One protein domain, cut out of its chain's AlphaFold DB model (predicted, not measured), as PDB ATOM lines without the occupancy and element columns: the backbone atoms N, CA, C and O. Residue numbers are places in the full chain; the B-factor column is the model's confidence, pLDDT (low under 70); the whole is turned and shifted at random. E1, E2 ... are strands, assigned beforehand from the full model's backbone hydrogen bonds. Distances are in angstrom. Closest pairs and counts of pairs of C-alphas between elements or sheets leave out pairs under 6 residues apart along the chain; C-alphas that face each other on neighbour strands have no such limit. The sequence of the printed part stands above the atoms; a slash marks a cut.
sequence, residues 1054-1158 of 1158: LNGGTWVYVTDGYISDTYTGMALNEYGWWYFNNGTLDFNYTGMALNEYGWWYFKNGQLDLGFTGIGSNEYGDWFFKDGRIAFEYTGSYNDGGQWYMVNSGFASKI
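This is residues 1054 to 1158 of the 1158 residues of the protein "Fibronectin type III domain" of Eubacterium sp. CAG:38 (UniProt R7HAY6). The chain winds along a rod as a row of strand hairpins, each a further step along the long axis: E2 and E3, then E4 and E5, then E6 and E7, then E8 and E9 with E10 added. At the end that holds E8, E9 and E10, the hairpin E6 and E7 joins these three in a curled sheet folded back on itself, while E1 lies at the other end. The printed part has 105 residues and ten named strands, E1 to E10 in order, with no named helix; the class is all strand. The largest sheet runs E6, E7, E10, E9, E8, antiparallel throughout. The whole is only just loose, close to compact, with a radius of gyration of the C-alphas of 15.6 A and spans of 48 by 23 by 23 A.

Begin with the largest sheet: E6 is residues 1117 to 1121, E7 1124 to 1129, 16.4 A long, E8 1139 to 1143, E9 1146 to 1151, 16.3 A long, and E10 1154 to 1157, ending at C-alpha 1157 at (-34.010, 31.999, -17.623). Going back along the chain, find E5 at residues 1102 to 1107, 16.8 A, and E4 at 1095 to 1099. Before them come E3, residues 1080 to 1085, 16.7 A, and E2, 1073 to 1077. E1, residues 1058 to 1063, 16.0 A, begins at C-alpha 1058 at (-1.128, 27.983, 4.934).

Look first at the strongly twisted folded sheet, one sheet bent back into two leaves: E6 and E7 face E9 and E8, with E10 as the hinge. E8, E9 and E10 form a meander, each strand the antiparallel neighbour of the one before; with E7, the antiparallel neighbour of E10, they form a Greek key. N 1155 and O 1125, 2.8 A apart, are within hydrogen-bond range between E10 and E7, as are N 1151 and O 1154, 2.8 A, between E9 and E10, N 1141 and O 1148, 2.9 A, in the hairpin E8 and E9, and N 1119 and O 1126, 2.9 A, in the hairpin E6 and E7. Before this sheet in the chain comes E4, and the closest C-alphas of E4 and E6, those of Gly 1095 and Gly 1119, are 6.9 A apart. The hairpin E4 and E5 has N 1097 and O 1104 at 3.0 A. The closest C-alphas of E2 and E4, Gly 1073 and Ala 1097, are 6.3 A apart; the hairpin E2 and E3 has N 1075 and O 1082 at 2.9 A. E1 pairs with no named strand, but its residues 1062 to 1063 pair with residues 1066 to 1067.

The C-alphas farthest apart, of Gly 1065 and Ile 1158, are 49.5 A apart. The printed part has no cut and no long link. Its mean pLDDT is 90.6, and no printed residue is under 70.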
ATOM      1  N   LEU A1054      -3.389  27.071  11.199       91.12
ATOM      2  CA  LEU A1054      -2.263  27.466  10.360       91.12
ATOM      3  C   LEU A1054      -1.153  26.400  10.382       91.12
ATOM      4  O   LEU A1054      -0.600  26.095  11.432       91.12
ATOM      5  N   ASN A1055      -0.763  25.889   9.214       89.88
ATOM      6  CA  ASN A1055       0.444  25.079   9.041       89.88
ATOM      7  C   ASN A1055       1.398  25.779   8.061       89.88
ATOM      8  O   ASN A1055       1.071  25.962   6.889       89.88
ATOM      9  N   GLY A1056       2.571  26.213   8.537       79.69
ATOM     10  CA  GLY A1056       3.599  26.838   7.691       79.69
ATOM     11  C   GLY A1056       3.119  28.069   6.905       79.69
ATOM     12  O   GLY A1056       3.539  28.273   5.768       79.69
ATOM     13  N   GLY A1057       2.195  28.859   7.467       83.31
ATOM     14  CA  GLY A1057       1.585  30.018   6.798       83.31
ATOM     15  C   GLY A1057       0.423  29.691   5.848       83.31
ATOM     16  O   GLY A1057      -0.162  30.607   5.277       83.31
ATOM     17  N   THR A1058       0.057  28.415   5.689       87.25
ATOM     18  CA  THR A1058      -1.128  27.983   4.934       87.25
ATOM     19  C   THR A1058      -2.230  27.568   5.903       87.25
ATOM     20  O   THR A1058      -1.997  26.766   6.804       87.25
ATOM     21  N   TRP A1059      -3.445  28.080   5.711       93.12
ATOM     22  CA  TRP A1059      -4.614  27.602   6.447       93.12
ATOM     23  C   TRP A1059      -5.021  26.216   5.941       93.12
ATOM     24  O   TRP A1059      -5.343  26.045   4.760       93.12
ATOM     25  N   VAL A1060      -5.006  25.244   6.850       94.94
ATOM     26  CA  VAL A1060      -5.355  23.841   6.613       94.94
ATOM     27  C   VAL A1060      -6.585  23.448   7.425       94.94
ATOM     28  O   VAL A1060      -6.810  23.978   8.514       94.94
ATOM     29  N   TYR A1061      -7.382  22.522   6.895       95.56
ATOM     30  CA  TYR A1061      -8.472  21.896   7.637       95.56
ATOM     31  C   TYR A1061      -7.970  20.627   8.321       95.56
ATOM     32  O   TYR A1061      -7.352  19.768   7.688       95.56
ATOM     33  N   VAL A1062      -8.248  20.513   9.613       95.44
ATOM     34  CA  VAL A1062      -7.868  19.389  10.461       95.44
ATOM     35  C   VAL A1062      -9.137  18.675  10.918       95.44
ATOM     36  O   VAL A1062     -10.108  19.328  11.299       95.44
ATOM     37  N   THR A1063      -9.115  17.348  10.888       91.25
ATOM     38  CA  THR A1063     -10.170  16.471  11.402       91.25
ATOM     39  C   THR A1063      -9.534  15.505  12.389       91.25
ATOM     40  O   THR A1063      -8.635  14.762  12.010       91.25
ATOM     41  N   ASP A1064      -9.977  15.520  13.640       87.00
ATOM     42  CA  ASP A1064      -9.498  14.668  14.733       87.00
ATOM     43  C   ASP A1064      -7.956  14.662  14.846       87.00
ATOM     44  O   ASP A1064      -7.304  13.624  14.963       87.00
ATOM     45  N   GLY A1065      -7.353  15.854  14.751       90.06
ATOM     46  CA  GLY A1065      -5.901  16.071  14.761       90.06
ATOM     47  C   GLY A1065      -5.169  15.811  13.435       90.06
ATOM     48  O   GLY A1065      -4.017  16.216  13.300       90.06
ATOM     49  N   TYR A1066      -5.800  15.197  12.431       91.81
ATOM     50  CA  TYR A1066      -5.216  14.892  11.115       91.81
ATOM     51  C   TYR A1066      -5.468  16.006  10.084       91.81
ATOM     52  O   TYR A1066      -6.609  16.434   9.912       91.81
ATOM     53  N   ILE A1067      -4.448  16.449   9.333       93.38
ATOM     54  CA  ILE A1067      -4.651  17.375   8.198       93.38
ATOM     55  C   ILE A1067      -5.438  16.668   7.087       93.38
ATOM     56  O   ILE A1067      -4.912  15.805   6.386       93.38
ATOM     57  N   SER A1068      -6.689  17.082   6.881       91.31
ATOM     58  CA  SER A1068      -7.621  16.441   5.954       91.31
ATOM     59  C   SER A1068      -7.430  16.924   4.514       91.31
ATOM     60  O   SER A1068      -8.171  17.772   4.025       91.31
ATOM     61  N   ASP A1069      -6.464  16.335   3.808       87.69
ATOM     62  CA  ASP A1069      -6.140  16.564   2.385       87.69
ATOM     63  C   ASP A1069      -7.311  16.401   1.390       87.69
ATOM     64  O   ASP A1069      -7.220  16.815   0.235       87.69
ATOM     65  N   THR A1070      -8.434  15.831   1.826       90.81
ATOM     66  CA  THR A1070      -9.650  15.624   1.026       90.81
ATOM     67  C   THR A1070     -10.817  16.538   1.417       90.81
ATOM     68  O   THR A1070     -11.821  16.578   0.698       90.81
ATOM     69  N   TYR A1071     -10.717  17.312   2.506       93.06
ATOM     70  CA  TYR A1071     -11.824  18.152   2.966       93.06
ATOM     71  C   TYR A1071     -12.156  19.257   1.957       93.06
ATOM     72  O   TYR A1071     -11.308  20.072   1.592       93.06
ATOM     73  N   THR A1072     -13.414  19.306   1.522       93.38
ATOM     74  CA  THR A1072     -13.941  20.360   0.651       93.38
ATOM     75  C   THR A1072     -15.279  20.823   1.213       93.38
ATOM     76  O   THR A1072     -16.220  20.034   1.302       93.38
ATOM     77  N   GLY A1073     -15.364  22.082   1.635       91.88
ATOM     78  CA  GLY A1073     -16.463  22.558   2.474       91.88
ATOM     79  C   GLY A1073     -16.233  23.965   3.015       91.88
ATOM     80  O   GLY A1073     -15.444  24.726   2.461       91.88
ATOM     81  N   MET A1074     -16.936  24.315   4.093       93.06
ATOM     82  CA  MET A1074     -16.782  25.600   4.776       93.06
ATOM     83  C   MET A1074     -16.337  25.418   6.230       93.06
ATOM     84  O   MET A1074     -16.908  24.615   6.964       93.06
ATOM     85  N   ALA A1075     -15.350  26.208   6.644       93.12
ATOM     86  CA  ALA A1075     -14.823  26.251   8.004       93.12
ATOM     87  C   ALA A1075     -14.983  27.658   8.596       93.12
ATOM     88  O   ALA A1075     -15.071  28.634   7.852       93.12
ATOM     89  N   LEU A1076     -15.038  27.758   9.922       89.25
ATOM     90  CA  LEU A1076     -15.215  29.010  10.657       89.25
ATOM     91  C   LEU A1076     -13.936  29.346  11.432       89.25
ATOM     92  O   LEU A1076     -13.381  28.474  12.098       89.25
ATOM     93  N   ASN A1077     -13.523  30.611  11.389       85.81
ATOM     94  CA  ASN A1077     -12.638  31.221  12.380       85.81
ATOM     95  C   ASN A1077     -13.204  32.586  12.823       85.81
ATOM     96  O   ASN A1077     -14.301  32.977  12.416       85.81
ATOM     97  N   GLU A1078     -12.463  33.321  13.649       82.88
ATOM     98  CA  GLU A1078     -12.825  34.665  14.132       82.88
ATOM     99  C   GLU A1078     -13.129  35.686  13.015       82.88
ATOM    100  O   GLU A1078     -14.000  36.541  13.171       82.88
ATOM    101  N   TYR A1079     -12.501  35.545  11.842       84.12
ATOM    102  CA  TYR A1079     -12.730  36.388  10.660       84.12
ATOM    103  C   TYR A1079     -13.918  35.924   9.791       84.12
ATOM    104  O   TYR A1079     -14.164  36.477   8.713       84.12
ATOM    105  N   GLY A1080     -14.666  34.913  10.243       87.75
ATOM    106  CA  GLY A1080     -15.886  34.412   9.618       87.75
ATOM    107  C   GLY A1080     -15.727  33.066   8.907       87.75
ATOM    108  O   GLY A1080     -14.824  32.279   9.183       87.75
ATOM    109  N   TRP A1081     -16.672  32.774   8.011       93.44
ATOM    110  CA  TRP A1081     -16.714  31.512   7.273       93.44
ATOM    111  C   TRP A1081     -15.881  31.575   5.991       93.44
ATOM    112  O   TRP A1081     -16.039  32.492   5.179       93.44
ATOM    113  N   TRP A1082     -15.074  30.539   5.782       95.56
ATOM    114  CA  TRP A1082     -14.125  30.397   4.683       95.56
ATOM    115  C   TRP A1082     -14.321  29.092   3.914       95.56
ATOM    116  O   TRP A1082     -14.727  28.083   4.488       95.56
ATOM    117  N   TYR A1083     -14.013  29.101   2.617       95.75
ATOM    118  CA  TYR A1083     -14.107  27.930   1.751       95.75
ATOM    119  C   TYR A1083     -12.784  27.166   1.670       95.75
ATOM    120  O   TYR A1083     -11.731  27.735   1.376       95.75
ATOM    121  N   PHE A1084     -12.870  25.855   1.868       96.25
ATOM    122  CA  PHE A1084     -11.763  24.918   1.761       96.25
ATOM    123  C   PHE A1084     -11.954  23.977   0.574       96.25
ATOM    124  O   PHE A1084     -13.064  23.524   0.293       96.25
ATOM    125  N   ASN A1085     -10.846  23.658  -0.089       93.81
ATOM    126  CA  ASN A1085     -10.760  22.762  -1.233       93.81
ATOM    127  C   ASN A1085      -9.539  21.847  -1.047       93.81
ATOM    128  O   ASN A1085      -8.414  22.335  -0.922       93.81
ATOM    129  N   ASN A1086      -9.760  20.529  -1.010       91.19
ATOM    130  CA  ASN A1086      -8.734  19.510  -0.726       91.19
ATOM    131  C   ASN A1086      -7.846  19.866   0.489       91.19
ATOM    132  O   ASN A1086      -6.624  19.972   0.390       91.19
ATOM    133  N   GLY A1087      -8.480  20.152   1.627       91.00
ATOM    134  CA  GLY A1087      -7.811  20.431   2.898       91.00
ATOM    135  C   GLY A1087      -7.188  21.815   3.049       91.00
ATOM    136  O   GLY A1087      -6.699  22.126   4.131       91.00
ATOM    137  N   THR A1088      -7.227  22.667   2.019       94.44
ATOM    138  CA  THR A1088      -6.598  24.001   2.047       94.44
ATOM    139  C   THR A1088      -7.575  25.128   1.741       94.44
ATOM    140  O   THR A1088      -8.543  24.950   1.002       94.44
ATOM    141  N   LEU A1089      -7.324  26.297   2.330       94.50
ATOM    142  CA  LEU A1089      -8.106  27.517   2.129       94.50
ATOM    143  C   LEU A1089      -7.990  28.035   0.682       94.50
ATOM    144  O   LEU A1089      -6.887  28.323   0.215       94.50
ATOM    145  N   ASP A1090      -9.118  28.227  -0.011       94.38
ATOM    146  CA  ASP A1090      -9.141  28.707  -1.402       94.38
ATOM    147  C   ASP A1090      -9.660  30.149  -1.520       94.38
ATOM    148  O   ASP A1090     -10.845  30.403  -1.754       94.38
ATOM    149  N   PHE A1091      -8.738  31.112  -1.445       92.12
ATOM    150  CA  PHE A1091      -8.997  32.543  -1.660       92.12
ATOM    151  C   PHE A1091      -9.534  32.908  -3.058       92.12
ATOM    152  O   PHE A1091      -9.941  34.048  -3.274       92.12
ATOM    153  N   ASN A1092      -9.528  31.995  -4.033       93.94
ATOM    154  CA  ASN A1092     -10.062  32.257  -5.374       93.94
ATOM    155  C   ASN A1092     -11.496  31.737  -5.538       93.94
ATOM    156  O   ASN A1092     -12.145  32.042  -6.544       93.94
ATOM    157  N   TYR A1093     -12.013  30.978  -4.568       93.62
ATOM    158  CA  TYR A1093     -13.336  30.384  -4.671       93.62
ATOM    159  C   TYR A1093     -14.436  31.451  -4.710       93.62
ATOM    160  O   TYR A1093     -14.543  32.312  -3.837       93.62
ATOM    161  N   THR A1094     -15.282  31.386  -5.736       92.75
ATOM    162  CA  THR A1094     -16.520  32.166  -5.837       92.75
ATOM    163  C   THR A1094     -17.616  31.229  -6.325       92.75
ATOM    164  O   THR A1094     -17.497  30.649  -7.404       92.75
ATOM    165  N   GLY A1095     -18.656  31.034  -5.519       90.56
ATOM    166  CA  GLY A1095     -19.595  29.926  -5.693       90.56
ATOM    167  C   GLY A1095     -20.537  29.773  -4.504       90.56
ATOM    168  O   GLY A1095     -20.911  30.764  -3.882       90.56
ATOM    169  N   MET A1096     -20.928  28.538  -4.182       88.81
ATOM    170  CA  MET A1096     -21.772  28.258  -3.020       88.81
ATOM    171  C   MET A1096     -21.365  26.981  -2.285       88.81
ATOM    172  O   MET A1096     -21.056  25.966  -2.908       88.81
ATOM    173  N   ALA A1097     -21.434  27.030  -0.957       90.75
ATOM    174  CA  ALA A1097     -21.152  25.910  -0.068       90.75
ATOM    175  C   ALA A1097     -22.380  25.573   0.790       90.75
ATOM    176  O   ALA A1097     -23.232  26.430   1.032       90.75
ATOM    177  N   LEU A1098     -22.464  24.325   1.244       86.38
ATOM    178  CA  LEU A1098     -23.552  23.802   2.068       86.38
ATOM    179  C   LEU A1098     -23.055  23.553   3.497       86.38
ATOM    180  O   LEU A1098     -21.992  22.963   3.679       86.38
ATOM    181  N   ASN A1099     -23.858  23.928   4.491       83.38
ATOM    182  CA  ASN A1099     -23.782  23.392   5.852       83.38
ATOM    183  C   ASN A1099     -25.175  22.965   6.343       83.38
ATOM    184  O   ASN A1099     -26.153  23.008   5.594       83.38
ATOM    185  N   GLU A1100     -25.279  22.567   7.611       81.12
ATOM    186  CA  GLU A1100     -26.544  22.170   8.247       81.12
ATOM    187  C   GLU A1100     -27.641  23.256   8.214       81.12
ATOM    188  O   GLU A1100     -28.829  22.934   8.221       81.12
ATOM    189  N   TYR A1101     -27.260  24.534   8.108       81.31
ATOM    190  CA  TYR A1101     -28.176  25.675   8.024       81.31
ATOM    191  C   TYR A1101     -28.580  26.039   6.584       81.31
ATOM    192  O   TYR A1101     -29.464  26.876   6.392       81.31
ATOM    193  N   GLY A1102     -27.976  25.409   5.569       83.12
ATOM    194  CA  GLY A1102     -28.342  25.552   4.160       83.12
ATOM    195  C   GLY A1102     -27.193  25.968   3.239       83.12
ATOM    196  O   GLY A1102     -26.015  25.819   3.558       83.12
ATOM    197  N   TRP A1103     -27.560  26.447   2.048       88.75
ATOM    198  CA  TRP A1103     -26.622  26.889   1.013       88.75
ATOM    199  C   TRP A1103     -26.289  28.377   1.149       88.75
ATOM    200  O   TRP A1103     -27.191  29.221   1.174       88.75
ATOM    201  N   TRP A1104     -24.993  28.676   1.143       93.12
ATOM    202  CA  TRP A1104     -24.413  29.998   1.358       93.12
ATOM    203  C   TRP A1104     -23.526  30.421   0.189       93.12
ATOM    204  O   TRP A1104     -22.841  29.584  -0.397       93.12
ATOM    205  N   TYR A1105     -23.521  31.712  -0.140       94.12
ATOM    206  CA  TYR A1105     -22.727  32.269  -1.234       94.12
ATOM    207  C   TYR A1105     -21.335  32.712  -0.771       94.12
ATOM    208  O   TYR A1105     -21.190  33.394   0.242       94.12
ATOM    209  N   PHE A1106     -20.318  32.357  -1.548       95.06
ATOM    210  CA  PHE A1106     -18.917  32.662  -1.275       95.06
ATOM    211  C   PHE A1106     -18.296  33.489  -2.390       95.06
ATOM    212  O   PHE A1106     -18.619  33.312  -3.567       95.06
ATOM    213  N   LYS A1107     -17.353  34.350  -2.013       93.19
ATOM    214  CA  LYS A1107     -16.626  35.238  -2.911       93.19
ATOM    215  C   LYS A1107     -15.212  35.459  -2.390       93.19
ATOM    216  O   LYS A1107     -15.029  35.841  -1.240       93.19
ATOM    217  N   ASN A1108     -14.220  35.240  -3.248       92.88
ATOM    218  CA  ASN A1108     -12.797  35.263  -2.884       92.88
ATOM    219  C   ASN A1108     -12.473  34.395  -1.644       92.88
ATOM    220  O   ASN A1108     -11.728  34.806  -0.756       92.88
ATOM    221  N   GLY A1109     -13.090  33.216  -1.546       92.00
ATOM    222  CA  GLY A1109     -12.917  32.284  -0.430       92.00
ATOM    223  C   GLY A1109     -13.691  32.615   0.849       92.00
ATOM    224  O   GLY A1109     -13.774  31.743   1.706       92.00
ATOM    225  N   GLN A1110     -14.304  33.796   0.986       95.12
ATOM    226  CA  GLN A1110     -15.050  34.210   2.186       95.12
ATOM    227  C   GLN A1110     -16.571  34.212   1.948       95.12
ATOM    228  O   GLN A1110     -17.039  34.429   0.827       95.12
ATOM    229  N   LEU A1111     -17.356  33.976   3.001       94.38
ATOM    230  CA  LEU A1111     -18.818  34.091   2.996       94.38
ATOM    231  C   LEU A1111     -19.276  35.539   2.721       94.38
ATOM    232  O   LEU A1111     -18.958  36.448   3.485       94.38
ATOM    233  N   ASP A1112     -20.088  35.752   1.679       94.44
ATOM    234  CA  ASP A1112     -20.626  37.073   1.308       94.44
ATOM    235  C   ASP A1112     -22.106  37.200   1.718       94.44
ATOM    236  O   ASP A1112     -23.026  36.958   0.932       94.44
ATOM    237  N   LEU A1113     -22.343  37.622   2.967       91.62
ATOM    238  CA  LEU A1113     -23.687  37.933   3.485       91.62
ATOM    239  C   LEU A1113     -24.346  39.148   2.804       91.62
ATOM    240  O   LEU A1113     -25.547  39.361   2.963       91.62
ATOM    241  N   GLY A1114     -23.594  39.945   2.037       91.94
ATOM    242  CA  GLY A1114     -24.133  41.043   1.237       91.94
ATOM    243  C   GLY A1114     -24.723  40.590  -0.102       91.94
ATOM    244  O   GLY A1114     -25.416  41.371  -0.762       91.94
ATOM    245  N   PHE A1115     -24.474  39.346  -0.526       93.25
ATOM    246  CA  PHE A1115     -24.885  38.874  -1.843       93.25
ATOM    247  C   PHE A1115     -26.409  38.723  -1.969       93.25
ATOM    248  O   PHE A1115     -27.071  38.034  -1.189       93.25
ATOM    249  N   THR A1116     -26.965  39.344  -3.009       93.50
ATOM    250  CA  THR A1116     -28.336  39.129  -3.491       93.50
ATOM    251  C   THR A1116     -28.291  39.079  -5.014       93.50
ATOM    252  O   THR A1116     -27.910  40.067  -5.640       93.50
ATOM    253  N   GLY A1117     -28.656  37.942  -5.606       93.00
ATOM    254  CA  GLY A1117     -28.437  37.655  -7.027       93.00
ATOM    255  C   GLY A1117     -28.714  36.191  -7.376       93.00
ATOM    256  O   GLY A1117     -29.320  35.468  -6.584       93.00
ATOM    257  N   ILE A1118     -28.281  35.738  -8.553       92.62
ATOM    258  CA  ILE A1118     -28.390  34.339  -8.983       92.62
ATOM    259  C   ILE A1118     -27.051  33.614  -8.788       92.62
ATOM    260  O   ILE A1118     -26.013  34.056  -9.274       92.62
ATOM    261  N   GLY A1119     -27.081  32.467  -8.106       89.00
ATOM    262  CA  GLY A1119     -25.956  31.536  -7.982       89.00
ATOM    263  C   GLY A1119     -26.324  30.156  -8.532       89.00
ATOM    264  O   GLY A1119     -27.471  29.738  -8.408       89.00
ATOM    265  N   SER A1120     -25.370  29.430  -9.117       86.12
ATOM    266  CA  SER A1120     -25.619  28.131  -9.768       86.12
ATOM    267  C   SER A1120     -24.926  26.970  -9.050       86.12
ATOM    268  O   SER A1120     -23.785  27.105  -8.612       86.12
ATOM    269  N   ASN A1121     -25.580  25.809  -8.991       78.31
ATOM    270  CA  ASN A1121     -24.979  24.525  -8.617       78.31
ATOM    271  C   ASN A1121     -25.398  23.420  -9.606       78.31
ATOM    272  O   ASN A1121     -26.064  23.685 -10.608       78.31
ATOM    273  N   GLU A1122     -25.013  22.171  -9.335       77.38
ATOM    274  CA  GLU A1122     -25.349  21.013 -10.182       77.38
ATOM    275  C   GLU A1122     -26.863  20.753 -10.331       77.38
ATOM    276  O   GLU A1122     -27.287  20.132 -11.306       77.38
ATOM    277  N   TYR A1123     -27.685  21.270  -9.411       81.69
ATOM    278  CA  TYR A1123     -29.145  21.140  -9.438       81.69
ATOM    279  C   TYR A1123     -29.843  22.286 -10.188       81.69
ATOM    280  O   TYR A1123     -31.015  22.144 -10.535       81.69
ATOM    281  N   GLY A1124     -29.149  23.396 -10.467       87.12
ATOM    282  CA  GLY A1124     -29.656  24.502 -11.283       87.12
ATOM    283  C   GLY A1124     -29.214  25.895 -10.827       87.12
ATOM    284  O   GLY A1124     -28.293  26.050 -10.027       87.12
ATOM    285  N   ASP A1125     -29.895  26.911 -11.359       93.12
ATOM    286  CA  ASP A1125     -29.739  28.315 -10.967       93.12
ATOM    287  C   ASP A1125     -30.676  28.611  -9.771       93.12
ATOM    288  O   ASP A1125     -31.840  28.211  -9.777       93.12
ATOM    289  N   TRP A1126     -30.203  29.331  -8.751       94.06
ATOM    290  CA  TRP A1126     -30.934  29.636  -7.513       94.06
ATOM    291  C   TRP A1126     -30.828  31.119  -7.155       94.06
ATOM    292  O   TRP A1126     -29.791  31.747  -7.366       94.06
ATOM    293  N   PHE A1127     -31.891  31.681  -6.587       94.00
ATOM    294  CA  PHE A1127     -31.917  33.057  -6.101       94.00
ATOM    295  C   PHE A1127     -31.440  33.142  -4.649       94.00
ATOM    296  O   PHE A1127     -32.025  32.540  -3.742       94.00
ATOM    297  N   PHE A1128     -30.393  33.932  -4.447       93.69
ATOM    298  CA  PHE A1128     -29.824  34.252  -3.149       93.69
ATOM    299  C   PHE A1128     -30.287  35.624  -2.682       93.69
ATOM    300  O   PHE A1128     -30.414  36.560  -3.475       93.69
ATOM    301  N   LYS A1129     -30.468  35.745  -1.371       91.38
ATOM    302  CA  LYS A1129     -30.702  37.001  -0.675       91.38
ATOM    303  C   LYS A1129     -30.004  36.949   0.679       91.38
ATOM    304  O   LYS A1129     -30.102  35.943   1.380       91.38
ATOM    305  N   ASP A1130     -29.326  38.033   1.040       91.19
ATOM    306  CA  ASP A1130     -28.570  38.152   2.293       91.19
ATOM    307  C   ASP A1130     -27.583  36.964   2.478       91.19
ATOM    308  O   ASP A1130     -27.505  36.343   3.539       91.19
ATOM    309  N   GLY A1131     -26.903  36.572   1.389       90.06
ATOM    310  CA  GLY A1131     -25.909  35.490   1.342       90.06
ATOM    311  C   GLY A1131     -26.437  34.049   1.314       90.06
ATOM    312  O   GLY A1131     -25.632  33.134   1.153       90.06
ATOM    313  N   ARG A1132     -27.754  33.809   1.417       92.31
ATOM    314  CA  ARG A1132     -28.364  32.456   1.447       92.31
ATOM    315  C   ARG A1132     -29.444  32.253   0.381       92.31
ATOM    316  O   ARG A1132     -30.013  33.229  -0.105       92.31
ATOM    317  N   ILE A1133     -29.786  31.004   0.047       90.94
ATOM    318  CA  ILE A1133     -30.934  30.718  -0.842       90.94
ATOM    319  C   ILE A1133     -32.245  31.192  -0.193       90.94
ATOM    320  O   ILE A1133     -32.583  30.793   0.922       90.94
ATOM    321  N   ALA A1134     -33.013  32.001  -0.924       90.81
ATOM    322  CA  ALA A1134     -34.304  32.529  -0.486       90.81
ATOM    323  C   ALA A1134     -35.462  31.654  -1.000       90.81
ATOM    324  O   ALA A1134     -36.147  31.997  -1.969       90.81
ATOM    325  N   PHE A1135     -35.679  30.500  -0.357       89.12
ATOM    326  CA  PHE A1135     -36.747  29.547  -0.703       89.12
ATOM    327  C   PHE A1135     -38.164  30.142  -0.626       89.12
ATOM    328  O   PHE A1135     -39.092  29.626  -1.247       89.12
ATOM    329  N   GLU A1136     -38.353  31.233   0.115       89.56
ATOM    330  CA  GLU A1136     -39.610  31.973   0.205       89.56
ATOM    331  C   GLU A1136     -39.892  32.866  -1.016       89.56
ATOM    332  O   GLU A1136     -41.030  33.292  -1.224       89.56
ATOM    333  N   TYR A1137     -38.877  33.171  -1.834       88.38
ATOM    334  CA  TYR A1137     -39.016  34.105  -2.945       88.38
ATOM    335  C   TYR A1137     -39.610  33.435  -4.191       88.38
ATOM    336  O   TYR A1137     -39.110  32.429  -4.694       88.38
ATOM    337  N   THR A1138     -40.675  34.038  -4.723       90.56
ATOM    338  CA  THR A1138     -41.285  33.681  -6.011       90.56
ATOM    339  C   THR A1138     -41.607  34.960  -6.778       90.56
ATOM    340  O   THR A1138     -42.314  35.829  -6.266       90.56
ATOM    341  N   GLY A1139     -41.094  35.091  -8.001       91.94
ATOM    342  CA  GLY A1139     -41.218  36.305  -8.805       91.94
ATOM    343  C   GLY A1139     -40.162  36.419  -9.906       91.94
ATOM    344  O   GLY A1139     -39.304  35.556 -10.060       91.94
ATOM    345  N   SER A1140     -40.222  37.497 -10.687       90.69
ATOM    346  CA  SER A1140     -39.229  37.797 -11.726       90.69
ATOM    347  C   SER A1140     -38.066  38.631 -11.179       90.69
ATOM    348  O   SER A1140     -38.304  39.718 -10.648       90.69
ATOM    349  N   TYR A1141     -36.828  38.191 -11.405       93.50
ATOM    350  CA  TYR A1141     -35.603  38.903 -11.023       93.50
ATOM    351  C   TYR A1141     -34.752  39.221 -12.263       93.50
ATOM    352  O   TYR A1141     -34.750  38.452 -13.225       93.50
ATOM    353  N   ASN A1142     -34.042  40.354 -12.260       91.19
ATOM    354  CA  ASN A1142     -33.068  40.694 -13.299       91.19
ATOM    355  C   ASN A1142     -31.667  40.692 -12.692       91.19
ATOM    356  O   ASN A1142     -31.404  41.479 -11.787       91.19
ATOM    357  N   ASP A1143     -30.789  39.843 -13.221       90.44
ATOM    358  CA  ASP A1143     -29.390  39.758 -12.812       90.44
ATOM    359  C   ASP A1143     -28.479  40.073 -14.000       90.44
ATOM    360  O   ASP A1143     -28.592  39.456 -15.063       90.44
ATOM    361  N   GLY A1144     -27.618  41.084 -13.863       83.81
ATOM    362  CA  GLY A1144     -26.691  41.509 -14.919       83.81
ATOM    363  C   GLY A1144     -27.336  41.834 -16.280       83.81
ATOM    364  O   GLY A1144     -26.657  41.786 -17.304       83.81
ATOM    365  N   GLY A1145     -28.641  42.131 -16.329       85.31
ATOM    366  CA  GLY A1145     -29.407  42.331 -17.564       85.31
ATOM    367  C   GLY A1145     -30.155  41.096 -18.086       85.31
ATOM    368  O   GLY A1145     -31.001  41.252 -18.966       85.31
ATOM    369  N   GLN A1146     -29.924  39.900 -17.536       92.25
ATOM    370  CA  GLN A1146     -30.685  38.680 -17.841       92.25
ATOM    371  C   GLN A1146     -31.905  38.559 -16.921       92.25
ATOM    372  O   GLN A1146     -31.809  38.822 -15.724       92.25
ATOM    373  N   TRP A1147     -33.057  38.155 -17.459       91.75
ATOM    374  CA  TRP A1147     -34.272  37.939 -16.667       91.75
ATOM    375  C   TRP A1147     -34.439  36.470 -16.280       91.75
ATOM    376  O   TRP A1147     -34.291  35.568 -17.104       91.75
ATOM    377  N   TYR A1148     -34.813  36.252 -15.023       94.19
ATOM    378  CA  TYR A1148     -35.107  34.950 -14.439       94.19
ATOM    379  C   TYR A1148     -36.518  34.950 -13.851       94.19
ATOM    380  O   TYR A1148     -36.941  35.925 -13.228       94.19
ATOM    381  N   MET A1149     -37.236  33.841 -14.015       94.31
ATOM    382  CA  MET A1149     -38.413  33.514 -13.220       94.31
ATOM    383  C   MET A1149     -37.952  32.649 -12.055       94.31
ATOM    384  O   MET A1149     -37.371  31.587 -12.276       94.31
ATOM    385  N   VAL A1150     -38.205  33.097 -10.831       94.56
ATOM    386  CA  VAL A1150     -37.879  32.367  -9.608       94.56
ATOM    387  C   VAL A1150     -39.156  31.774  -9.025       94.56
ATOM    388  O   VAL A1150     -40.144  32.489  -8.858       94.56
ATOM    389  N   ASN A1151     -39.138  30.483  -8.703       90.12
ATOM    390  CA  ASN A1151     -40.212  29.771  -8.016       90.12
ATOM    391  C   ASN A1151     -39.637  29.096  -6.768       90.12
ATOM    392  O   ASN A1151     -38.848  28.161  -6.883       90.12
ATOM    393  N   SER A1152     -40.028  29.577  -5.588       89.25
ATOM    394  CA  SER A1152     -39.531  29.110  -4.286       89.25
ATOM    395  C   SER A1152     -37.998  28.994  -4.222       89.25
ATOM    396  O   SER A1152     -37.446  27.941  -3.909       89.25
ATOM    397  N   GLY A1153     -37.304  30.069  -4.599       89.88
ATOM    398  CA  GLY A1153     -35.840  30.137  -4.677       89.88
ATOM    399  C   GLY A1153     -35.207  29.541  -5.945       89.88
ATOM    400  O   GLY A1153     -34.131  29.990  -6.329       89.88
ATOM    401  N   PHE A1154     -35.847  28.600  -6.650       93.44
ATOM    402  CA  PHE A1154     -35.296  28.021  -7.887       93.44
ATOM    403  C   PHE A1154     -35.490  28.961  -9.083       93.44
ATOM    404  O   PHE A1154     -36.619  29.354  -9.380       93.44
ATOM    405  N   ALA A1155     -34.415  29.307  -9.792       93.19
ATOM    406  CA  ALA A1155     -34.415  30.279 -10.880       93.19
ATOM    407  C   ALA A1155     -34.375  29.618 -12.270       93.19
ATOM    408  O   ALA A1155     -33.777  28.568 -12.495       93.19
ATOM    409  N   SER A1156     -35.021  30.242 -13.254       91.88
ATOM    410  CA  SER A1156     -35.036  29.780 -14.648       91.88
ATOM    411  C   SER A1156     -35.057  30.956 -15.617       91.88
ATOM    412  O   SER A1156     -35.842  31.885 -15.445       91.88
ATOM    413  N   LYS A1157     -34.192  30.919 -16.635       91.75
ATOM    414  CA  LYS A1157     -34.010  31.999 -17.623       91.75
ATOM    415  C   LYS A1157     -35.280  32.207 -18.465       91.75
ATOM    416  O   LYS A1157     -35.931  31.226 -18.826       91.75
ATOM    417  N   ILE A1158     -35.608  33.470 -18.757       84.25
ATOM    418  CA  ILE A1158     -36.777  33.910 -19.552       84.25
ATOM    419  C   ILE A1158     -36.327  34.413 -20.929       84.25
ATOM    420  O   ILE A1158     -35.403  35.255 -20.960       84.25
TER     421      ILE A1158